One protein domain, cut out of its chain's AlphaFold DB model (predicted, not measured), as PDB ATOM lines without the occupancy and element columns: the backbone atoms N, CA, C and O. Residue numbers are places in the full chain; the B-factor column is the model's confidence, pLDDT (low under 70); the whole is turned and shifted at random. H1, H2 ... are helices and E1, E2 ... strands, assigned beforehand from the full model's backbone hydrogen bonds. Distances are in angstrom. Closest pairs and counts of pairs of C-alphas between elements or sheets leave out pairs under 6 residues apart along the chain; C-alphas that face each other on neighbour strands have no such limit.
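Overview. This is residues 2 to 179 of the 257 residues of the protein "Peptidase_S8 domain-containing protein" of Valsa mali var. pyri (UniProt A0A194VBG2). With little regular structure, a curled parallel sheet E3 E4 E5 E6 has H4 packed on its four strands and H1 beside H4; H2 and H3, side by side, graze the sheet. The 178 printed residues, 71 in named elements of mixed class, run H1 E1 E2 H2 E3 H3 E4 E5 E6 H4. The whole is compact, radius of gyration of the C-alphas 16.7 A, spanning 52 by 36 by 33 A.

Along the chain. H1 is residues 2 to 8, from C-alpha 2 at (140.775, 180.237, 138.289); E1 21 to 23; E2 33 to 35; H2 37 to 49; E3 54 to 57; H3 74 to 92, 27.1 A; E4 96 to 100; E5 123 to 128; E6 146 to 149; H4 173 to 179, to C-alpha 179 at (142.679, 176.005, 130.079).

Arrangement. E3 and E4 are parallel, N 57 to O 98 2.8 A. H4 is on the sheet, closest C-alphas Ala 127 and Ser 173, 4.4 A. H2 touches H3, closest C-alphas Ala 41 and Leu 83, 4.2 A.

Size, cuts and confidence. The printed part has no cut. Residues 155 to 169 are under pLDDT 70.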
ATOM      1  N   ALA A   2     140.822 181.303 137.274       88.00
ATOM      2  CA  ALA A   2     140.775 180.237 138.289       88.00
ATOM      3  C   ALA A   2     139.605 179.249 138.091       88.00
ATOM      4  O   ALA A   2     139.828 178.045 138.045       88.00
ATOM      5  N   ASN A   3     138.386 179.754 137.863       85.31
ATOM      6  CA  ASN A   3     137.222 178.905 137.562       85.31
ATOM      7  C   ASN A   3     137.433 178.029 136.316       85.31
ATOM      8  O   ASN A   3     137.077 176.858 136.324       85.31
ATOM      9  N   SER A   4     138.051 178.574 135.266       86.88
ATOM     10  CA  SER A   4     138.375 177.843 134.036       86.88
ATOM     11  C   SER A   4     139.359 176.698 134.308       86.88
ATOM     12  O   SER A   4     139.236 175.644 133.695       86.88
ATOM     13  N   ILE A   5     140.288 176.876 135.258       91.19
ATOM     14  CA  ILE A   5     141.223 175.818 135.660       91.19
ATOM     15  C   ILE A   5     140.486 174.690 136.386       91.19
ATOM     16  O   ILE A   5     140.576 173.534 135.978       91.19
ATOM     17  N   VAL A   6     139.711 175.029 137.420       88.88
ATOM     18  CA  VAL A   6     138.962 174.041 138.222       88.88
ATOM     19  C   VAL A   6     137.945 173.278 137.370       88.88
ATOM     20  O   VAL A   6     137.704 172.101 137.612       88.88
ATOM     21  N   ARG A   7     137.379 173.917 136.339       84.62
ATOM     22  CA  ARG A   7     136.446 173.273 135.405       84.62
ATOM     23  C   ARG A   7     137.075 172.097 134.653       84.62
ATOM     24  O   ARG A   7     136.384 171.122 134.381       84.62
ATOM     25  N   VAL A   8     138.354 172.192 134.292       88.06
ATOM     26  CA  VAL A   8     139.063 171.115 133.580       88.06
ATOM     27  C   VAL A   8     139.650 170.108 134.567       88.06
ATOM     28  O   VAL A   8     139.540 168.906 134.347       88.06
ATOM     29  N   ASN A   9     140.247 170.582 135.664       90.12
ATOM     30  CA  ASN A   9     140.770 169.726 136.723       90.12
ATOM     31  C   ASN A   9     140.218 170.153 138.094       90.12
ATOM     32  O   ASN A   9     140.792 171.044 138.725       90.12
ATOM     33  N   PRO A  10     139.151 169.509 138.597       88.19
ATOM     34  CA  PRO A  10     138.553 169.876 139.879       88.19
ATOM     35  C   PRO A  10     139.397 169.466 141.097       88.19
ATOM     36  O   PRO A  10     139.124 169.932 142.200       88.19
ATOM     37  N   TRP A  11     140.430 168.633 140.920       87.88
ATOM     38  CA  TRP A  11     141.329 168.182 141.993       87.88
ATOM     39  C   TRP A  11     142.594 169.039 142.133       87.88
ATOM     40  O   TRP A  11     143.493 168.706 142.904       87.88
ATOM     41  N   VAL A  12     142.692 170.135 141.380       91.31
ATOM     42  CA  VAL A  12     143.829 171.053 141.459       91.31
ATOM     43  C   VAL A  12     143.772 171.901 142.735       91.31
ATOM     44  O   VAL A  12     142.722 172.418 143.117       91.31
ATOM     45  N   PHE A  13     144.926 172.121 143.366       92.19
ATOM     46  CA  PHE A  13     145.077 173.135 144.408       92.19
ATOM     47  C   PHE A  13     145.516 174.456 143.776       92.19
ATOM     48  O   PHE A  13     146.533 174.512 143.085       92.19
ATOM     49  N   LEU A  14     144.748 175.523 144.005       92.50
ATOM     50  CA  LEU A  14     145.029 176.844 143.446       92.50
ATOM     51  C   LEU A  14     145.658 177.773 144.482       92.50
ATOM     52  O   LEU A  14     145.049 178.069 145.508       92.50
ATOM     53  N   TYR A  15     146.822 178.322 144.141       94.56
ATOM     54  CA  TYR A  15     147.417 179.466 144.825       94.56
ATOM     55  C   TYR A  15     147.124 180.731 144.018       94.56
ATOM     56  O   TYR A  15     147.608 180.895 142.900       94.56
ATOM     57  N   VAL A  16     146.291 181.619 144.566       93.00
ATOM     58  CA  VAL A  16     145.922 182.876 143.901       93.00
ATOM     59  C   VAL A  16     146.873 183.975 144.353       93.00
ATOM     60  O   VAL A  16     146.761 184.474 145.470       93.00
ATOM     61  N   MET A  17     147.785 184.371 143.469       93.38
ATOM     62  CA  MET A  17     148.742 185.446 143.731       93.38
ATOM     63  C   MET A  17     148.310 186.710 143.003       93.38
ATOM     64  O   MET A  17     148.344 186.787 141.774       93.38
ATOM     65  N   ARG A  18     147.843 187.697 143.772       90.81
ATOM     66  CA  ARG A  18     147.417 188.983 143.223       90.81
ATOM     67  C   ARG A  18     148.644 189.836 142.920       90.81
ATOM     68  O   ARG A  18     149.433 190.126 143.812       90.81
ATOM     69  N   ILE A  19     148.756 190.265 141.670       92.12
ATOM     70  CA  ILE A  19     149.762 191.232 141.232       92.12
ATOM     71  C   ILE A  19     149.192 192.646 141.307       92.12
ATOM     72  O   ILE A  19     147.985 192.846 141.163       92.12
ATOM     73  N   GLN A  20     150.064 193.618 141.543       90.94
ATOM     74  CA  GLN A  20     149.712 195.027 141.514       90.94
ATOM     75  C   GLN A  20     149.498 195.484 140.070       90.94
ATOM     76  O   GLN A  20     150.385 195.363 139.218       90.94
ATOM     77  N   ASP A  21     148.324 196.047 139.838       86.00
ATOM     78  CA  ASP A  21     147.899 196.641 138.589       86.00
ATOM     79  C   ASP A  21     147.412 198.079 138.808       86.00
ATOM     80  O   ASP A  21     146.993 198.468 139.899       86.00
ATOM     81  N   GLU A  22     147.517 198.896 137.768       82.38
ATOM     82  CA  GLU A  22     146.968 200.246 137.738       82.38
ATOM     83  C   GLU A  22     146.285 200.492 136.396       82.38
ATOM     84  O   GLU A  22     146.725 199.998 135.356       82.38
ATOM     85  N   VAL A  23     145.189 201.246 136.415       73.12
ATOM     86  CA  VAL A  23     144.610 201.771 135.176       73.12
ATOM     87  C   VAL A  23     145.597 202.800 134.638       73.12
ATOM     88  O   VAL A  23     145.972 203.720 135.372       73.12
ATOM     89  N   ASP A  24     146.040 202.641 133.390       63.88
ATOM     90  CA  ASP A  24     146.901 203.626 132.742       63.88
ATOM     91  C   ASP A  24     146.091 204.912 132.516       63.88
ATOM     92  O   ASP A  24     145.406 205.095 131.514       63.88
ATOM     93  N   ASN A  25     146.133 205.807 133.506       55.31
ATOM     94  CA  ASN A  25     145.533 207.140 133.439       55.31
ATOM     95  C   ASN A  25     146.429 208.129 132.656       55.31
ATOM     96  O   ASN A  25     146.184 209.338 132.682       55.31
ATOM     97  N   GLY A  26     147.499 207.637 132.017       59.28
ATOM     98  CA  GLY A  26     148.501 208.400 131.280       59.28
ATOM     99  C   GLY A  26     148.265 208.462 129.764       59.28
ATOM    100  O   GLY A  26     147.144 208.609 129.281       59.28
ATOM    101  N   GLN A  27     149.360 208.425 128.987       47.06
ATOM    102  CA  GLN A  27     149.367 208.702 127.538       47.06
ATOM    103  C   GLN A  27     148.573 207.698 126.686       47.06
ATOM    104  O   GLN A  27     148.165 208.037 125.573       47.06
ATOM    105  N   ARG A  28     148.332 206.483 127.185       50.91
ATOM    106  CA  ARG A  28     147.495 205.487 126.513       50.91
ATOM    107  C   ARG A  28     146.059 205.675 126.989       50.91
ATOM    108  O   ARG A  28     145.620 205.075 127.955       50.91
ATOM    109  N   LYS A  29     145.313 206.550 126.313       46.00
ATOM    110  CA  LYS A  29     143.880 206.804 126.570       46.00
ATOM    111  C   LYS A  29     142.974 205.617 126.177       46.00
ATOM    112  O   LYS A  29     141.872 205.829 125.683       46.00
ATOM    113  N   ASP A  30     143.447 204.384 126.321       51.50
ATOM    114  CA  ASP A  30     142.737 203.156 125.951       51.50
ATOM    115  C   ASP A  30     142.151 202.418 127.167       51.50
ATOM    116  O   ASP A  30     141.450 201.423 126.997       51.50
ATOM    117  N   GLY A  31     142.411 202.898 128.391       51.31
ATOM    118  CA  GLY A  31     141.995 202.214 129.616       51.31
ATOM    119  C   GLY A  31     142.745 200.899 129.844       51.31
ATOM    120  O   GLY A  31     142.259 200.034 130.575       51.31
ATOM    121  N   SER A  32     143.910 200.721 129.206       63.47
ATOM    122  CA  SER A  32     144.726 199.528 129.384       63.47
ATOM    123  C   SER A  32     145.259 199.426 130.813       63.47
ATOM    124  O   SER A  32     145.625 200.407 131.463       63.47
ATOM    125  N   ILE A  33     145.275 198.198 131.322       70.88
ATOM    126  CA  ILE A  33     145.796 197.893 132.649       70.88
ATOM    127  C   ILE A  33     147.314 197.767 132.541       70.88
ATOM    128  O   ILE A  33     147.829 196.931 131.789       70.88
ATOM    129  N   ARG A  34     148.039 198.581 133.308       79.62
ATOM    130  CA  ARG A  34     149.486 198.475 133.462       79.62
ATOM    131  C   ARG A  34     149.806 197.591 134.661       79.62
ATOM    132  O   ARG A  34     149.343 197.823 135.771       79.62
ATOM    133  N   ILE A  35     150.640 196.583 134.429       86.44
ATOM    134  CA  ILE A  35     151.080 195.645 135.464       86.44
ATOM    135  C   ILE A  35     152.472 196.036 135.944       86.44
ATOM    136  O   ILE A  35     153.379 196.291 135.146       86.44
ATOM    137  N   HIS A  36     152.652 196.044 137.263       90.00
ATOM    138  CA  HIS A  36     153.926 196.367 137.895       90.00
ATOM    139  C   HIS A  36     154.872 195.161 137.875       90.00
ATOM    140  O   HIS A  36     154.655 194.171 138.577       90.00
ATOM    141  N   ALA A  37     155.972 195.266 137.120       92.31
ATOM    142  CA  ALA A  37     156.950 194.184 136.957       92.31
ATOM    143  C   ALA A  37     157.539 193.689 138.290       92.31
ATOM    144  O   ALA A  37     157.723 192.490 138.474       92.31
ATOM    145  N   GLN A  38     157.762 194.589 139.254       94.38
ATOM    146  CA  GLN A  38     158.281 194.217 140.573       94.38
ATOM    147  C   GLN A  38     157.294 193.343 141.356       94.38
ATOM    148  O   GLN A  38     157.709 192.414 142.050       94.38
ATOM    149  N   SER A  39     155.994 193.637 141.258       95.75
ATOM    150  CA  SER A  39     154.958 192.834 141.907       95.75
ATOM    151  C   SER A  39     154.810 191.476 141.228       95.75
ATOM    152  O   SER A  39     154.653 190.479 141.925       95.75
ATOM    153  N   ALA A  40     154.908 191.430 139.898       95.56
ATOM    154  CA  ALA A  40     154.911 190.180 139.147       95.56
ATOM    155  C   ALA A  40     156.119 189.295 139.505       95.56
ATOM    156  O   ALA A  40     155.951 188.098 139.717       95.56
ATOM    157  N   ALA A  41     157.311 189.888 139.644       97.06
ATOM    158  CA  ALA A  41     158.517 189.181 140.067       97.06
ATOM    159  C   ALA A  41     158.325 188.511 141.435       97.06
ATOM    160  O   ALA A  41     158.559 187.316 141.576       97.06
ATOM    161  N   ARG A  42     157.824 189.265 142.426       97.62
ATOM    162  CA  ARG A  42     157.543 188.732 143.769       97.62
ATOM    163  C   ARG A  42     156.529 187.592 143.737       97.62
ATOM    164  O   ARG A  42     156.767 186.573 144.360       97.62
ATOM    165  N   ALA A  43     155.453 187.729 142.961       97.56
ATOM    166  CA  ALA A  43     154.462 186.664 142.826       97.56
ATOM    167  C   ALA A  43     155.062 185.370 142.244       97.56
ATOM    168  O   ALA A  43     154.693 184.282 142.666       97.56
ATOM    169  N   ILE A  44     156.002 185.456 141.297       97.75
ATOM    170  CA  ILE A  44     156.685 184.262 140.776       97.75
ATOM    171  C   ILE A  44     157.565 183.623 141.860       97.75
ATOM    172  O   ILE A  44     157.489 182.413 142.063       97.75
ATOM    173  N   GLU A  45     158.345 184.415 142.595       98.19
ATOM    174  CA  GLU A  45     159.197 183.912 143.689       98.19
ATOM    175  C   GLU A  45     158.387 183.277 144.829       98.19
ATOM    176  O   GLU A  45     158.727 182.202 145.333       98.19
ATOM    177  N   ASP A  46     157.268 183.897 145.201       97.94
ATOM    178  CA  ASP A  46     156.355 183.362 146.207       97.94
ATOM    179  C   ASP A  46     155.738 182.038 145.728       97.94
ATOM    180  O   ASP A  46     155.588 181.099 146.513       97.94
ATOM    181  N   ALA A  47     155.419 181.916 144.432       97.56
ATOM    182  CA  ALA A  47     154.904 180.678 143.847       97.56
ATOM    183  C   ALA A  47     155.942 179.552 143.885       97.56
ATOM    184  O   ALA A  47     155.611 178.420 144.251       97.56
ATOM    185  N   ILE A  48     157.202 179.860 143.563       97.19
ATOM    186  CA  ILE A  48     158.319 178.914 143.685       97.19
ATOM    187  C   ILE A  48     158.461 178.460 145.140       97.19
ATOM    188  O   ILE A  48     158.525 177.260 145.405       97.19
ATOM    189  N   THR A  49     158.438 179.403 146.086       97.44
ATOM    190  CA  THR A  49     158.546 179.128 147.527       97.44
ATOM    191  C   THR A  49     157.395 178.252 148.029       97.44
ATOM    192  O   THR A  49     157.608 177.346 148.832       97.44
ATOM    193  N   ALA A  50     156.183 178.455 147.508       96.19
ATOM    194  CA  ALA A  50     155.021 177.613 147.790       96.19
ATOM    195  C   ALA A  50     155.109 176.203 147.162       96.19
ATOM    196  O   ALA A  50     154.240 175.364 147.405       96.19
ATOM    197  N   GLY A  51     156.136 175.921 146.353       94.62
ATOM    198  CA  GLY A  51     156.381 174.606 145.764       94.62
ATOM    199  C   GLY A  51     155.403 174.231 144.651       94.62
ATOM    200  O   GLY A  51     155.184 173.036 144.406       94.62
ATOM    201  N   VAL A  52     154.800 175.223 143.983       96.44
ATOM    202  CA  VAL A  52     153.844 174.969 142.897       96.44
ATOM    203  C   VAL A  52     154.512 174.233 141.734       96.44
ATOM    204  O   VAL A  52     155.717 174.323 141.515       96.44
ATOM    205  N   LYS A  53     153.718 173.482 140.968       96.19
ATOM    206  CA  LYS A  53     154.206 172.759 139.780       96.19
ATOM    207  C   LYS A  53     153.968 173.503 138.475       96.19
ATOM    208  O   LYS A  53     154.683 173.270 137.508       96.19
ATOM    209  N   ILE A  54     152.966 174.378 138.462       97.25
ATOM    210  CA  ILE A  54     152.532 175.130 137.289       97.25
ATOM    211  C   ILE A  54     152.254 176.564 137.731       97.25
ATOM    212  O   ILE A  54     151.567 176.773 138.732       97.25
ATOM    213  N   ILE A  55     152.737 177.538 136.965       97.88
ATOM    214  CA  ILE A  55     152.354 178.946 137.086       97.88
ATOM    215  C   ILE A  55     151.645 179.349 135.787       97.88
ATOM    216  O   ILE A  55     152.202 179.252 134.694       97.88
ATOM    217  N   SER A  56     150.396 179.807 135.919       96.75
ATOM    218  CA  SER A  56     149.578 180.315 134.811       96.75
ATOM    219  C   SER A  56     149.637 181.843 134.782       96.75
ATOM    220  O   SER A  56     149.108 182.509 135.673       96.75
ATOM    221  N   ILE A  57     150.292 182.399 133.764       94.69
ATOM    222  CA  ILE A  57     150.549 183.833 133.605       94.69
ATOM    223  C   ILE A  57     149.612 184.398 132.536       94.69
ATOM    224  O   ILE A  57     149.889 184.371 131.343       94.69
ATOM    225  N   SER A  58     148.457 184.903 132.958       90.69
ATOM    226  CA  SER A  58     147.427 185.446 132.054       90.69
ATOM    227  C   SER A  58     147.570 186.952 131.847       90.69
ATOM    228  O   SER A  58     146.605 187.704 131.959       90.69
ATOM    229  N   TRP A  59     148.805 187.395 131.655       88.88
ATOM    230  CA  TRP A  59     149.150 188.786 131.428       88.88
ATOM    231  C   TRP A  59     150.449 188.893 130.637       88.88
ATOM    232  O   TRP A  59     151.228 187.945 130.555       88.88
ATOM    233  N   THR A  60     150.694 190.073 130.074       85.94
ATOM    234  CA  THR A  60     151.938 190.395 129.373       85.94
ATOM    235  C   THR A  60     152.489 191.727 129.870       85.94
ATOM    236  O   THR A  60     151.737 192.661 130.150       85.94
ATOM    237  N   ILE A  61     153.814 191.823 129.990       86.44
ATOM    238  CA  ILE A  61     154.520 193.078 130.287       86.44
ATOM    239  C   ILE A  61     155.479 193.341 129.133       86.44
ATOM    240  O   ILE A  61     156.197 192.439 128.713       86.44
ATOM    241  N   ARG A  62     155.498 194.563 128.595       80.31
ATOM    242  CA  ARG A  62     156.455 194.921 127.537       80.31
ATOM    243  C   ARG A  62     157.874 194.872 128.095       80.31
ATOM    244  O   ARG A  62     158.123 195.442 129.158       80.31
ATOM    245  N   ASP A  63     158.792 194.232 127.380       76.06
ATOM    246  CA  ASP A  63     160.199 194.274 127.756       76.06
ATOM    247  C   ASP A  63     160.781 195.652 127.424       76.06
ATOM    248  O   ASP A  63     161.131 195.957 126.290       76.06
ATOM    249  N   LEU A  64     160.860 196.523 128.426       67.81
ATOM    250  CA  LEU A  64     161.394 197.876 128.257       67.81
ATOM    251  C   LEU A  64     162.921 197.885 128.076       67.81
ATOM    252  O   LEU A  64     163.484 198.923 127.734       67.81
ATOM    253  N   ALA A  65     163.597 196.754 128.310       55.75
ATOM    254  CA  ALA A  65     165.041 196.634 128.135       55.75
ATOM    255  C   ALA A  65     165.456 196.383 126.675       55.75
ATOM    256  O   ALA A  65     166.631 196.565 126.361       55.75
ATOM    257  N   SER A  66     164.528 195.981 125.797       53.47
ATOM    258  CA  SER A  66     164.791 195.832 124.357       53.47
ATOM    259  C   SER A  66     164.687 197.156 123.585       53.47
ATOM    260  O   SER A  66     165.154 197.248 122.453       53.47
ATOM    261  N   GLN A  67     164.129 198.205 124.202       52.78
ATOM    262  CA  GLN A  67     164.145 199.581 123.692       52.78
ATOM    263  C   GLN A  67     165.202 200.428 124.410       52.78
ATOM    264  O   GLN A  67     165.761 200.001 125.418       52.78
ATOM    265  N   ASP A  68     165.494 201.624 123.880       55.31
ATOM    266  CA  ASP A  68     166.531 202.540 124.373       55.31
ATOM    267  C   ASP A  68     166.346 202.842 125.874       55.31
ATOM    268  O   ASP A  68     165.599 203.729 126.297       55.31
ATOM    269  N   SER A  69     167.006 202.021 126.698       56.03
ATOM    270  CA  SER A  69     166.770 201.866 128.139       56.03
ATOM    271  C   SER A  69     166.918 203.167 128.934       56.03
ATOM    272  O   SER A  69     166.468 203.260 130.077       56.03
ATOM    273  N   ARG A  70     167.518 204.197 128.331       62.06
ATOM    274  CA  ARG A  70     167.725 205.530 128.903       62.06
ATOM    275  C   ARG A  70     166.434 206.343 129.048       62.06
ATOM    276  O   ARG A  70     166.417 207.251 129.871       62.06
ATOM    277  N   LEU A  71     165.369 206.002 128.318       64.69
ATOM    278  CA  LEU A  71     164.071 206.695 128.371       64.69
ATOM    279  C   LEU A  71     163.245 206.381 129.630       64.69
ATOM    280  O   LEU A  71     162.344 207.143 129.969       64.69
ATOM    281  N   TYR A  72     163.549 205.287 130.333       67.12
ATOM    282  CA  TYR A  72     162.756 204.836 131.480       67.12
ATOM    283  C   TYR A  72     163.405 205.192 132.826       67.12
ATOM    284  O   TYR A  72     164.636 205.225 132.944       67.12
ATOM    285  N   PRO A  73     162.614 205.421 133.888       80.81
ATOM    286  CA  PRO A  73     163.150 205.576 135.233       80.81
ATOM    287  C   PRO A  73     163.947 204.341 135.681       80.81
ATOM    288  O   PRO A  73     163.599 203.203 135.366       80.81
ATOM    289  N   LYS A  74     165.009 204.549 136.473       83.88
ATOM    290  CA  LYS A  74     165.874 203.457 136.965       83.88
ATOM    291  C   LYS A  74     165.088 202.351 137.680       83.88
ATOM    292  O   LYS A  74     165.348 201.180 137.438       83.88
ATOM    293  N   HIS A  75     164.105 202.728 138.497       84.69
ATOM    294  CA  HIS A  75     163.299 201.777 139.260       84.69
ATOM    295  C   HIS A  75     162.490 200.822 138.364       84.69
ATOM    296  O   HIS A  75     162.335 199.657 138.714       84.69
ATOM    297  N   GLU A  76     162.022 201.268 137.194       82.38
ATOM    298  CA  GLU A  76     161.299 200.397 136.257       82.38
ATOM    299  C   GLU A  76     162.237 199.387 135.595       82.38
ATOM    300  O   GLU A  76     161.891 198.214 135.451       82.38
ATOM    301  N   ARG A  77     163.462 199.808 135.252       84.44
ATOM    302  CA  ARG A  77     164.486 198.895 134.726       84.44
ATOM    303  C   ARG A  77     164.874 197.827 135.744       84.44
ATOM    304  O   ARG A  77     164.966 196.652 135.393       84.44
ATOM    305  N   ASP A  78     165.071 198.226 136.998       89.94
ATOM    306  CA  ASP A  78     165.410 197.308 138.089       89.94
ATOM    307  C   ASP A  78     164.257 196.318 138.359       89.94
ATOM    308  O   ASP A  78     164.492 195.129 138.600       89.94
ATOM    309  N   ALA A  79     163.005 196.769 138.225       91.44
ATOM    310  CA  ALA A  79     161.820 195.918 138.320       91.44
ATOM    311  C   ALA A  79     161.734 194.887 137.179       91.44
ATOM    312  O   ALA A  79     161.454 193.715 137.431       91.44
ATOM    313  N   ILE A  80     162.023 195.288 135.935       91.06
ATOM    314  CA  ILE A  80     162.090 194.367 134.787       91.06
ATOM    315  C   ILE A  80     163.213 193.341 134.974       91.06
ATOM    316  O   ILE A  80     163.007 192.153 134.728       91.06
ATOM    317  N   LYS A  81     164.384 193.766 135.462       92.19
ATOM    318  CA  LYS A  81     165.487 192.850 135.784       92.19
ATOM    319  C   LYS A  81     165.088 191.843 136.864       92.19
ATOM    320  O   LYS A  81     165.393 190.662 136.737       92.19
ATOM    321  N   SER A  82     164.376 192.294 137.895       95.62
ATOM    322  CA  SER A  82     163.860 191.416 138.951       95.62
ATOM    323  C   SER A  82     162.875 190.384 138.399       95.62
ATOM    324  O   SER A  82     162.946 189.218 138.767       95.62
ATOM    325  N   LEU A  83     161.998 190.787 137.475       95.94
ATOM    326  CA  LEU A  83     161.068 189.872 136.811       95.94
ATOM    327  C   LEU A  83     161.795 188.818 135.968       95.94
ATOM    328  O   LEU A  83     161.455 187.643 136.044       95.94
ATOM    329  N   LYS A  84     162.813 189.226 135.206       95.31
ATOM    330  CA  LYS A  84     163.663 188.314 134.428       95.31
ATOM    331  C   LYS A  84     164.328 187.264 135.323       95.31
ATOM    332  O   LYS A  84     164.167 186.071 135.096       95.31
ATOM    333  N   ASN A  85     164.947 187.703 136.418       97.06
ATOM    334  CA  ASN A  85     165.541 186.790 137.396       97.06
ATOM    335  C   ASN A  85     164.519 185.809 137.992       97.06
ATOM    336  O   ASN A  85     164.825 184.630 138.124       97.06
ATOM    337  N   ALA A  86     163.302 186.264 138.308       98.00
ATOM    338  CA  ALA A  86     162.263 185.389 138.848       98.00
ATOM    339  C   ALA A  86     161.813 184.310 137.844       98.00
ATOM    340  O   ALA A  86     161.555 183.169 138.223       98.00
ATOM    341  N   ILE A  87     161.760 184.645 136.550       97.19
ATOM    342  CA  ILE A  87     161.477 183.680 135.476       97.19
ATOM    343  C   ILE A  87     162.592 182.625 135.393       97.19
ATOM    344  O   ILE A  87     162.297 181.432 135.313       97.19
ATOM    345  N   GLU A  88     163.858 183.036 135.476       97.44
ATOM    346  CA  GLU A  88     164.991 182.100 135.516       97.44
ATOM    347  C   GLU A  88     164.962 181.213 136.764       97.44
ATOM    348  O   GLU A  88     165.174 180.004 136.677       97.44
ATOM    349  N   ASN A  89     164.610 181.769 137.923       97.88
ATOM    350  CA  ASN A  89     164.459 180.991 139.150       97.88
ATOM    351  C   ASN A  89     163.347 179.939 139.016       97.88
ATOM    352  O   ASN A  89     163.533 178.796 139.437       97.88
ATOM    353  N   ALA A  90     162.227 180.268 138.364       97.38
ATOM    354  CA  ALA A  90     161.168 179.300 138.067       97.38
ATOM    355  C   ALA A  90     161.657 178.181 137.132       97.38
ATOM    356  O   ALA A  90     161.345 177.008 137.363       97.38
ATOM    357  N   LYS A  91     162.478 178.521 136.127       95.75
ATOM    358  CA  LYS A  91     163.125 177.555 135.227       95.75
ATOM    359  C   LYS A  91     164.058 176.608 135.979       95.75
ATOM    360  O   LYS A  91     163.945 175.390 135.829       95.75
ATOM    361  N   VAL A  92     164.921 177.142 136.844       96.19
ATOM    362  CA  VAL A  92     165.819 176.352 137.705       96.19
ATOM    363  C   VAL A  92     165.027 175.442 138.650       96.19
ATOM    364  O   VAL A  92     165.366 174.268 138.807       96.19
ATOM    365  N   ALA A  93     163.928 175.943 139.219       95.38
ATOM    366  CA  ALA A  93     163.021 175.181 140.078       95.38
ATOM    367  C   ALA A  93     162.152 174.156 139.317       95.38
ATOM    368  O   ALA A  93     161.413 173.394 139.945       95.38
ATOM    369  N   LYS A  94     162.259 174.098 137.981       95.75
ATOM    370  CA  LYS A  94     161.493 173.213 137.089       95.75
ATOM    371  C   LYS A  94     159.976 173.392 137.229       95.75
ATOM    372  O   LYS A  94     159.224 172.416 137.176       95.75
ATOM    373  N   VAL A  95     159.530 174.633 137.413       96.56
ATOM    374  CA  VAL A  95     158.110 174.989 137.468       96.56
ATOM    375  C   VAL A  95     157.593 175.265 136.061       96.56
ATOM    376  O   VAL A  95     158.073 176.168 135.384       96.56
ATOM    377  N   LEU A  96     156.571 174.526 135.628       95.69
ATOM    378  CA  LEU A  96     155.977 174.708 134.306       95.69
ATOM    379  C   LEU A  96     155.374 176.115 134.175       95.69
ATOM    380  O   LEU A  96     154.458 176.476 134.917       95.69
ATOM    381  N   LEU A  97     155.854 176.888 133.202       95.81
ATOM    382  CA  LEU A  97     155.363 178.235 132.922       95.81
ATOM    383  C   LEU A  97     154.511 178.242 131.655       95.81
ATOM    384  O   LEU A  97     154.976 177.880 130.574       95.81
ATOM    385  N   SER A  98     153.272 178.709 131.775       95.19
ATOM    386  CA  SER A  98     152.424 179.031 130.625       95.19
ATOM    387  C   SER A  98     152.042 180.500 130.677       95.19
ATOM    388  O   SER A  98     151.613 180.979 131.728       95.19
ATOM    389  N   CYS A  99     152.171 181.211 129.559       93.50
ATOM    390  CA  CYS A  99     151.792 182.614 129.468       93.50
ATOM    391  C   CYS A  99     150.867 182.902 128.288       93.50
ATOM    392  O   CYS A  99     150.971 182.277 127.233       93.50
ATOM    393  N   SER A 100     149.998 183.896 128.442       90.88
ATOM    394  CA  SER A 100     149.125 184.353 127.363       90.88
ATOM    395  C   SER A 100     149.904 185.089 126.281       90.88
ATOM    396  O   SER A 100     150.770 185.915 126.580       90.88
ATOM    397  N   ALA A 101     149.550 184.849 125.021       87.62
ATOM    398  CA  ALA A 101     149.863 185.762 123.935       87.62
ATOM    399  C   ALA A 101     149.182 187.127 124.153       87.62
ATOM    400  O   ALA A 101     148.241 187.261 124.940       87.62
ATOM    401  N   SER A 102     149.684 188.159 123.476       79.06
ATOM    402  CA  SER A 102     149.018 189.460 123.457       79.06
ATOM    403  C   SER A 102     147.810 189.396 122.520       79.06
ATOM    404  O   SER A 102     147.978 189.084 121.346       79.06
ATOM    405  N   ASP A 103     146.623 189.737 123.022       67.69
ATOM    406  CA  ASP A 103     145.383 189.841 122.225       67.69
ATOM    407  C   ASP A 103     145.197 191.236 121.596       67.69
ATOM    408  O   ASP A 103     144.143 191.581 121.066       67.69
ATOM    409  N   ASP A 104     146.217 192.084 121.706       66.75
ATOM    410  CA  ASP A 104     146.228 193.428 121.148       66.75
ATOM    411  C   ASP A 104     146.999 193.426 119.826       66.75
ATOM    412  O   ASP A 104     148.219 193.239 119.802       66.75
ATOM    413  N   ILE A 105     146.274 193.671 118.731       55.97
ATOM    414  CA  ILE A 105     146.811 193.702 117.367       55.97
ATOM    415  C   ILE A 105     147.937 194.743 117.237       55.97
ATOM    416  O   ILE A 105     148.882 194.524 116.481       55.97
ATOM    417  N   GLN A 106     147.895 195.838 118.008       52.16
ATOM    418  CA  GLN A 106     148.950 196.860 118.003       52.16
ATOM    419  C   GLN A 106     150.221 196.421 118.741       52.16
ATOM    420  O   GLN A 106     151.254 197.084 118.651       52.16
ATOM    421  N   LYS A 107     150.154 195.318 119.493       56.00
ATOM    422  CA  LYS A 107     151.281 194.715 120.210       56.00
ATOM    423  C   LYS A 107     151.826 193.464 119.508       56.00
ATOM    424  O   LYS A 107     152.664 192.782 120.097       56.00
ATOM    425  N   LYS A 108     151.383 193.179 118.275       54.28
ATOM    426  CA  LYS A 108     151.865 192.040 117.483       54.28
ATOM    427  C   LYS A 108     153.372 192.122 117.254       54.28
ATOM    428  O   LYS A 108     153.874 193.153 116.812       54.28
ATOM    429  N   GLY A 109     154.082 191.043 117.575       53.22
ATOM    430  CA  GLY A 109     155.539 190.957 117.429       53.22
ATOM    431  C   GLY A 109     156.354 191.785 118.432       53.22
ATOM    432  O   GLY A 109     157.559 191.932 118.244       53.22
ATOM    433  N   ILE A 110     155.740 192.336 119.487       61.34
ATOM    434  CA  ILE A 110     156.484 192.997 120.568       61.34
ATOM    435  C   ILE A 110     156.993 191.937 121.547       61.34
ATOM    436  O   ILE A 110     156.219 191.109 122.028       61.34
ATOM    437  N   ASP A 111     158.278 192.022 121.898       72.38
ATOM    438  CA  ASP A 111     158.897 191.226 122.958       72.38
ATOM    439  C   ASP A 111     158.195 191.474 124.299       72.38
ATOM    440  O   ASP A 111     158.416 192.475 124.993       72.38
ATOM    441  N   THR A 112     157.291 190.562 124.653       85.25
ATOM    442  CA  THR A 112     156.562 190.584 125.917       85.25
ATOM    443  C   THR A 112     157.095 189.536 126.880       85.25
ATOM    444  O   THR A 112     157.271 188.362 126.548       85.25
ATOM    445  N   LEU A 113     157.309 189.967 128.117       88.38
ATOM    446  CA  LEU A 113     157.596 189.099 129.245       88.38
ATOM    447  C   LEU A 113     156.312 188.377 129.684       88.38
ATOM    448  O   LEU A 113     155.234 188.986 129.658       88.38
ATOM    449  N   PRO A 114     156.420 187.108 130.120       91.38
ATOM    450  CA  PRO A 114     157.671 186.361 130.331       91.38
ATOM    451  C   PRO A 114     158.270 185.706 129.070       91.38
ATOM    452  O   PRO A 114     159.430 185.303 129.103       91.38
ATOM    453  N   TYR A 115     157.519 185.609 127.968       90.62
ATOM    454  CA  TYR A 115     157.892 184.803 126.800       90.62
ATOM    455  C   TYR A 115     159.237 185.186 126.169       90.62
ATOM    456  O   TYR A 115     160.072 184.312 125.975       90.62
ATOM    457  N   CYS A 116     159.480 186.469 125.881       87.88
ATOM    458  CA  CYS A 116     160.702 186.890 125.180       87.88
ATOM    459  C   CYS A 116     161.996 186.607 125.960       87.88
ATOM    460  O   CYS A 116     163.068 186.530 125.367       87.88
ATOM    461  N   HIS A 117     161.914 186.454 127.286       91.38
ATOM    462  CA  HIS A 117     163.087 186.191 128.110       91.38
ATOM    463  C   HIS A 117     163.483 184.714 128.127       91.38
ATOM    464  O   HIS A 117     164.671 184.414 128.134       91.38
ATOM    465  N   ALA A 118     162.497 183.819 128.117       90.62
ATOM    466  CA  ALA A 118     162.692 182.380 128.257       90.62
ATOM    467  C   ALA A 118     161.807 181.620 127.258       90.62
ATOM    468  O   ALA A 118     161.011 180.757 127.633       90.62
ATOM    469  N   SER A 119     161.909 181.970 125.973       89.62
ATOM    470  CA  SER A 119     161.061 181.411 124.909       89.62
ATOM    471  C   SER A 119     161.272 179.910 124.701       89.62
ATOM    472  O   SER A 119     160.390 179.237 124.187       89.62
ATOM    473  N   ASP A 120     162.428 179.387 125.114       89.69
ATOM    474  CA  ASP A 120     162.774 177.962 125.104       89.69
ATOM    475  C   ASP A 120     162.115 177.163 126.244       89.69
ATOM    476  O   ASP A 120     162.170 175.936 126.250       89.69
ATOM    477  N   TYR A 121     161.512 177.848 127.220       92.75
ATOM    478  CA  TYR A 121     160.974 177.238 128.435       92.75
ATOM    479  C   TYR A 121     159.504 177.582 128.699       92.75
ATOM    480  O   TYR A 121     158.753 176.767 129.237       92.75
ATOM    481  N   VAL A 122     159.078 178.793 128.341       92.94
ATOM    482  CA  VAL A 122     157.734 179.296 128.620       92.94
ATOM    483  C   VAL A 122     156.789 178.963 127.472       92.94
ATOM    484  O   VAL A 122     156.956 179.433 126.346       92.94
ATOM    485  N   PHE A 123     155.707 178.248 127.775       93.00
ATOM    486  CA  PHE A 123     154.656 177.976 126.801       93.00
ATOM    487  C   PHE A 123     153.785 179.210 126.569       93.00
ATOM    488  O   PHE A 123     152.899 179.528 127.362       93.00
ATOM    489  N   ARG A 124     154.021 179.897 125.452       92.12
ATOM    490  CA  ARG A 124     153.121 180.934 124.923       92.12
ATOM    491  C   ARG A 124     151.843 180.337 124.331       92.12
ATOM    492  O   ARG A 124     151.908 179.585 123.356       92.12
ATOM    493  N   ILE A 125     150.700 180.701 124.906       93.31
ATOM    494  CA  ILE A 125     149.375 180.175 124.561       93.31
ATOM    495  C   ILE A 125     148.550 181.235 123.833       93.31
ATOM    496  O   ILE A 125     148.401 182.353 124.328       93.31
ATOM    497  N   GLY A 126     147.999 180.863 122.680       91.50
ATOM    498  CA  GLY A 126     147.073 181.681 121.902       91.50
ATOM    499  C   GLY A 126     145.616 181.251 122.066       91.50
ATOM    500  O   GLY A 126     145.331 180.108 122.438       91.50
ATOM    501  N   ALA A 127     144.687 182.155 121.755       91.25
ATOM    502  CA  ALA A 127     143.265 181.844 121.693       91.25
ATOM    503  C   ALA A 127     142.877 181.230 120.342       91.25
ATOM    504  O   ALA A 127     143.314 181.685 119.284       91.25
ATOM    505  N   ALA A 128     142.019 180.216 120.387       90.06
ATOM    506  CA  ALA A 128     141.317 179.675 119.232       90.06
ATOM    507  C   ALA A 128     139.798 179.771 119.399       90.06
ATOM    508  O   ALA A 128     139.275 179.818 120.522       90.06
ATOM    509  N   ASP A 129     139.112 179.785 118.261       85.88
ATOM    510  CA  ASP A 129     137.662 179.705 118.176       85.88
ATOM    511  C   ASP A 129     137.136 178.266 118.270       85.88
ATOM    512  O   ASP A 129     137.888 177.291 118.352       85.88
ATOM    513  N   ALA A 130     135.808 178.134 118.284       83.62
ATOM    514  CA  ALA A 130     135.131 176.844 118.380       83.62
ATOM    515  C   ALA A 130     135.396 175.916 117.179       83.62
ATOM    516  O   ALA A 130     135.170 174.710 117.281       83.62
ATOM    517  N   TYR A 131     135.872 176.459 116.058       81.44
ATOM    518  CA  TYR A 131     136.213 175.704 114.855       81.44
ATOM    519  C   TYR A 131     137.692 175.297 114.823       81.44
ATOM    520  O   TYR A 131     138.111 174.590 113.909       81.44
ATOM    521  N   GLY A 132     138.477 175.703 115.826       78.75
ATOM    522  CA  GLY A 132     139.903 175.421 115.902       78.75
ATOM    523  C   GLY A 132     140.750 176.357 115.044       78.75
ATOM    524  O   GLY A 132     141.899 176.027 114.766       78.75
ATOM    525  N   TYR A 133     140.228 177.515 114.631       81.00
ATOM    526  CA  TYR A 133     141.043 178.557 114.012       81.00
ATOM    527  C   TYR A 133     141.638 179.475 115.074       81.00
ATOM    528  O   TYR A 133     141.012 179.764 116.093       81.00
ATOM    529  N   SER A 134     142.854 179.966 114.830       82.19
ATOM    530  CA  SER A 134     143.464 180.986 115.682       82.19
ATOM    531  C   SER A 134     142.617 182.258 115.674       82.19
ATOM    532  O   SER A 134     142.266 182.761 114.602       82.19
ATOM    533  N   ASP A 135     142.348 182.812 116.854       80.75
ATOM    534  CA  ASP A 135     141.653 184.089 116.980       80.75
ATOM    535  C   ASP A 135     142.493 185.196 116.320       80.75
ATOM    536  O   ASP A 135     143.697 185.315 116.565       80.75
ATOM    537  N   LYS A 136     141.855 186.021 115.480       75.44
ATOM    538  CA  LYS A 136     142.498 187.108 114.721       75.44
ATOM    539  C   LYS A 136     143.176 188.144 115.623       75.44
ATOM    540  O   LYS A 136     144.127 188.805 115.181       75.44
ATOM    541  N   ALA A 137     142.672 188.304 116.847       71.69
ATOM    542  CA  ALA A 137     143.218 189.213 117.848       71.69
ATOM    543  C   ALA A 137     144.541 188.709 118.444       71.69
ATOM    544  O   ALA A 137     145.365 189.518 118.865       71.69
ATOM    545  N   THR A 138     144.772 187.394 118.417       70.56
ATOM    546  CA  THR A 138     145.975 186.769 118.968       70.56
ATOM    547  C   THR A 138     147.227 187.172 118.173       70.56
ATOM    548  O   THR A 138     147.168 187.422 116.963       70.56
ATOM    549  N   ASP A 139     148.358 187.262 118.877       67.12
ATOM    550  CA  ASP A 139     149.701 187.534 118.346       67.12
ATOM    551  C   ASP A 139     150.134 186.576 117.208       67.12
ATOM    552  O   ASP A 139     149.431 185.626 116.866       67.12
ATOM    553  N   ASP A 140     151.297 186.833 116.602       72.06
ATOM    554  CA  ASP A 140     151.835 186.048 115.489       72.06
ATOM    555  C   ASP A 140     151.848 184.547 115.809       72.06
ATOM    556  O   ASP A 140     152.466 184.090 116.781       72.06
ATOM    557  N   HIS A 141     151.204 183.790 114.919       75.25
ATOM    558  CA  HIS A 141     151.096 182.344 114.947       75.25
ATOM    559  C   HIS A 141     152.463 181.678 115.133       75.25
ATOM    560  O   HIS A 141     152.553 180.675 115.836       75.25
ATOM    561  N   ASN A 142     153.543 182.246 114.583       79.19
ATOM    562  CA  ASN A 142     154.891 181.680 114.698       79.19
ATOM    563  C   ASN A 142     155.439 181.674 116.130       79.19
ATOM    564  O   ASN A 142     156.193 180.773 116.485       79.19
ATOM    565  N   THR A 143     155.033 182.635 116.958       80.19
ATOM    566  CA  THR A 143     155.502 182.762 118.349       80.19
ATOM    567  C   THR A 143     154.654 181.977 119.349       80.19
ATOM    568  O   THR A 143     154.980 181.908 120.532       80.19
ATOM    569  N   ILE A 144     153.537 181.417 118.889       87.94
ATOM    570  CA  ILE A 144     152.596 180.668 119.716       87.94
ATOM    571  C   ILE A 144     152.950 179.194 119.637       87.94
ATOM    572  O   ILE A 144     153.093 178.632 118.547       87.94
ATOM    573  N   HIS A 145     153.057 178.574 120.808       89.62
ATOM    574  CA  HIS A 145     153.314 177.146 120.922       89.62
ATOM    575  C   HIS A 145     152.035 176.337 120.745       89.62
ATOM    576  O   HIS A 145     152.024 175.364 120.000       89.62
ATOM    577  N   TRP A 146     150.961 176.759 121.417       90.56
ATOM    578  CA  TRP A 146     149.703 176.023 121.459       90.56
ATOM    579  C   TRP A 146     148.510 176.961 121.425       90.56
ATOM    580  O   TRP A 146     148.534 178.041 122.024       90.56
ATOM    581  N   PHE A 147     147.442 176.501 120.783       90.44
ATOM    582  CA  PHE A 147     146.154 177.172 120.799       90.44
ATOM    583  C   PHE A 147     145.168 176.424 121.687       90.44
ATOM    584  O   PHE A 147     145.022 175.206 121.595       90.44
ATOM    585  N   PHE A 148     144.480 177.172 122.543       92.25
ATOM    586  CA  PHE A 148     143.409 176.660 123.394       92.25
ATOM    587  C   PHE A 148     142.132 177.472 123.173       92.25
ATOM    588  O   PHE A 148     142.217 178.619 122.723       92.25
ATOM    589  N   PRO A 149     140.948 176.921 123.506       91.50
ATOM    590  CA  PRO A 149     139.700 177.666 123.424       91.50
ATOM    591  C   PRO A 149     139.817 178.993 124.174       91.50
ATOM    592  O   PRO A 149     140.094 179.029 125.374       91.50
ATOM    593  N   GLY A 150     139.651 180.088 123.445       87.31
ATOM    594  CA  GLY A 150     139.801 181.435 123.982       87.31
ATOM    595  C   GLY A 150     138.801 182.426 123.407       87.31
ATOM    596  O   GLY A 150     138.759 183.542 123.893       87.31
ATOM    597  N   ASN A 151     137.989 182.030 122.426       86.38
ATOM    598  CA  ASN A 151     136.902 182.837 121.880       86.38
ATOM    599  C   ASN A 151     135.550 182.305 122.386       86.38
ATOM    600  O   ASN A 151     135.292 181.102 122.337       86.38
ATOM    601  N   GLN A 152     134.712 183.205 122.894       82.31
ATOM    602  CA  GLN A 152     133.380 182.962 123.442       82.31
ATOM    603  C   GLN A 152     133.359 181.828 124.473       82.31
ATOM    604  O   GLN A 152     132.450 180.997 124.520       82.31
ATOM    605  N   VAL A 153     134.375 181.792 125.341       80.25
ATOM    606  CA  VAL A 153     134.453 180.777 126.389       80.25
ATOM    607  C   VAL A 153     133.481 181.143 127.497       80.25
ATOM    608  O   VAL A 153     133.622 182.165 128.167       80.25
ATOM    609  N   VAL A 154     132.494 180.280 127.701       77.19
ATOM    610  CA  VAL A 154     131.475 180.446 128.734       77.19
ATOM    611  C   VAL A 154     132.101 180.339 130.130       77.19
ATOM    612  O   VAL A 154     132.691 179.304 130.468       77.19
ATOM    613  N   ASP A 155     131.936 181.378 130.955       66.81
ATOM    614  CA  ASP A 155     132.110 181.260 132.404       66.81
ATOM    615  C   ASP A 155     131.014 180.330 132.940       66.81
ATOM    616  O   ASP A 155     129.824 180.603 132.792       66.81
ATOM    617  N   ASP A 156     131.419 179.218 133.552       60.16
ATOM    618  CA  ASP A 156     130.466 178.284 134.148       60.16
ATOM    619  C   ASP A 156     129.774 178.901 135.373       60.16
ATOM    620  O   ASP A 156     130.286 179.840 136.001       60.16
ATOM    621  N   PHE A 157     128.617 178.339 135.719       52.53
ATOM    622  CA  PHE A 157     127.837 178.700 136.894       52.53
ATOM    623  C   PHE A 157     128.741 178.721 138.131       52.53
ATOM    624  O   PHE A 157     129.323 177.712 138.520       52.53
ATOM    625  N   ASN A 158     128.880 179.888 138.761       53.31
ATOM    626  CA  ASN A 158     129.559 179.996 140.044       53.31
ATOM    627  C   ASN A 158     128.550 179.612 141.135       53.31
ATOM    628  O   ASN A 158     127.674 180.427 141.425       53.31
ATOM    629  N   PRO A 159     128.677 178.450 141.802       48.56
ATOM    630  CA  PRO A 159     127.738 178.038 142.847       48.56
ATOM    631  C   PRO A 159     127.727 178.969 144.072       48.56
ATOM    632  O   PRO A 159     126.876 178.824 144.942       48.56
ATOM    633  N   ARG A 160     128.647 179.946 144.150       49.78
ATOM    634  CA  ARG A 160     128.661 181.014 145.167       49.78
ATOM    635  C   ARG A 160     127.907 182.284 144.746       49.78
ATOM    636  O   ARG A 160     127.802 183.206 145.550       49.78
ATOM    637  N   LEU A 161     127.410 182.375 143.510       50.09
ATOM    638  CA  LEU A 161     126.580 183.488 143.041       50.09
ATOM    639  C   LEU A 161     125.102 183.094 143.146       50.09
ATOM    640  O   LEU A 161     124.612 182.255 142.402       50.09
ATOM    641  N   ALA A 162     124.380 183.727 144.071       46.31
ATOM    642  CA  ALA A 162     122.978 183.440 144.394       46.31
ATOM    643  C   ALA A 162     121.948 183.898 143.333       46.31
ATOM    644  O   ALA A 162     120.765 184.022 143.641       46.31
ATOM    645  N   ARG A 163     122.362 184.212 142.100       49.12
ATOM    646  CA  ARG A 163     121.467 184.692 141.031       49.12
ATOM    647  C   ARG A 163     121.669 183.878 139.755       49.12
ATOM    648  O   ARG A 163     122.783 183.399 139.551       49.12
ATOM    649  N   PRO A 164     120.646 183.751 138.885       46.97
ATOM    650  CA  PRO A 164     120.833 183.206 137.545       46.97
ATOM    651  C   PRO A 164     121.842 184.114 136.841       46.97
ATOM    652  O   PRO A 164     121.562 185.283 136.585       46.97
ATOM    653  N   VAL A 165     123.068 183.628 136.672       54.50
ATOM    654  CA  VAL A 165     124.170 184.422 136.133       54.50
ATOM    655  C   VAL A 165     123.937 184.526 134.627       54.50
ATOM    656  O   VAL A 165     123.847 183.497 133.962       54.50
ATOM    657  N   GLU A 166     123.816 185.743 134.088       54.47
ATOM    658  CA  GLU A 166     123.974 185.967 132.646       54.47
ATOM    659  C   GLU A 166     125.251 185.249 132.200       54.47
ATOM    660  O   GLU A 166     126.317 185.500 132.765       54.47
ATOM    661  N   LEU A 167     125.138 184.328 131.238       58.53
ATOM    662  CA  LEU A 167     126.267 183.577 130.688       58.53
ATOM    663  C   LEU A 167     127.328 184.566 130.197       58.53
ATOM    664  O   LEU A 167     127.226 185.134 129.107       58.53
ATOM    665  N   LYS A 168     128.341 184.803 131.031       64.12
ATOM    666  CA  LYS A 168     129.406 185.735 130.703       64.12
ATOM    667  C   LYS A 168     130.403 185.000 129.830       64.12
ATOM    668  O   LYS A 168     131.096 184.091 130.281       64.12
ATOM    669  N   HIS A 169     130.459 185.402 128.575       68.62
ATOM    670  CA  HIS A 169     131.463 184.915 127.649       68.62
ATOM    671  C   HIS A 169     132.756 185.688 127.901       68.62
ATOM    672  O   HIS A 169     132.739 186.894 128.172       68.62
ATOM    673  N   ARG A 170     133.879 184.977 127.879       74.06
ATOM    674  CA  ARG A 170     135.206 185.574 127.930       74.06
ATOM    675  C   ARG A 170     135.949 185.278 126.644       74.06
ATOM    676  O   ARG A 170     136.002 184.129 126.208       74.06
ATOM    677  N   ASP A 171     136.571 186.326 126.132       79.56
ATOM    678  CA  ASP A 171     137.467 186.276 124.991       79.56
ATOM    679  C   ASP A 171     138.909 186.538 125.451       79.56
ATOM    680  O   ASP A 171     139.145 187.289 126.405       79.56
ATOM    681  N   GLY A 172     139.868 185.915 124.774       84.31
ATOM    682  CA  GLY A 172     141.291 186.218 124.870       84.31
ATOM    683  C   GLY A 172     142.189 185.040 125.247       84.31
ATOM    684  O   GLY A 172     141.795 184.071 125.911       84.31
ATOM    685  N   SER A 173     143.461 185.179 124.882       86.56
ATOM    686  CA  SER A 173     144.566 184.268 125.186       86.56
ATOM    687  C   SER A 173     144.778 184.086 126.682       86.56
ATOM    688  O   SER A 173     145.330 183.072 127.109       86.56
ATOM    689  N   SER A 174     144.295 185.027 127.501       88.69
ATOM    690  CA  SER A 174     144.179 184.824 128.943       88.69
ATOM    691  C   SER A 174     143.428 183.524 129.228       88.69
ATOM    692  O   SER A 174     144.034 182.590 129.742       88.69
ATOM    693  N   VAL A 175     142.155 183.400 128.837       90.19
ATOM    694  CA  VAL A 175     141.329 182.216 129.151       90.19
ATOM    695  C   VAL A 175     141.935 180.937 128.585       90.19
ATOM    696  O   VAL A 175     142.013 179.938 129.306       90.19
ATOM    697  N   ALA A 176     142.448 181.005 127.357       92.44
ATOM    698  CA  ALA A 176     143.180 179.916 126.724       92.44
ATOM    699  C   ALA A 176     144.360 179.437 127.597       92.44
ATOM    700  O   ALA A 176     144.528 178.239 127.817       92.44
ATOM    701  N   THR A 177     145.114 180.362 128.202       94.69
ATOM    702  CA  THR A 177     146.228 180.056 129.120       94.69
ATOM    703  C   THR A 177     145.769 179.363 130.402       94.69
ATOM    704  O   THR A 177     146.467 178.475 130.896       94.69
ATOM    705  N   ALA A 178     144.601 179.717 130.956       93.88
ATOM    706  CA  ALA A 178     144.054 178.965 132.092       93.88
ATOM    707  C   ALA A 178     143.708 177.536 131.686       93.88
ATOM    708  O   ALA A 178     144.065 176.612 132.408       93.88
ATOM    709  N   LEU A 179     143.036 177.344 130.549       93.50
ATOM    710  CA  LEU A 179     142.679 176.005 130.079       93.50
ATOM    711  C   LEU A 179     143.924 175.158 129.783       93.50
ATOM    712  O   LEU A 179     143.952 173.984 130.147       93.50
TER     713      LEU A 179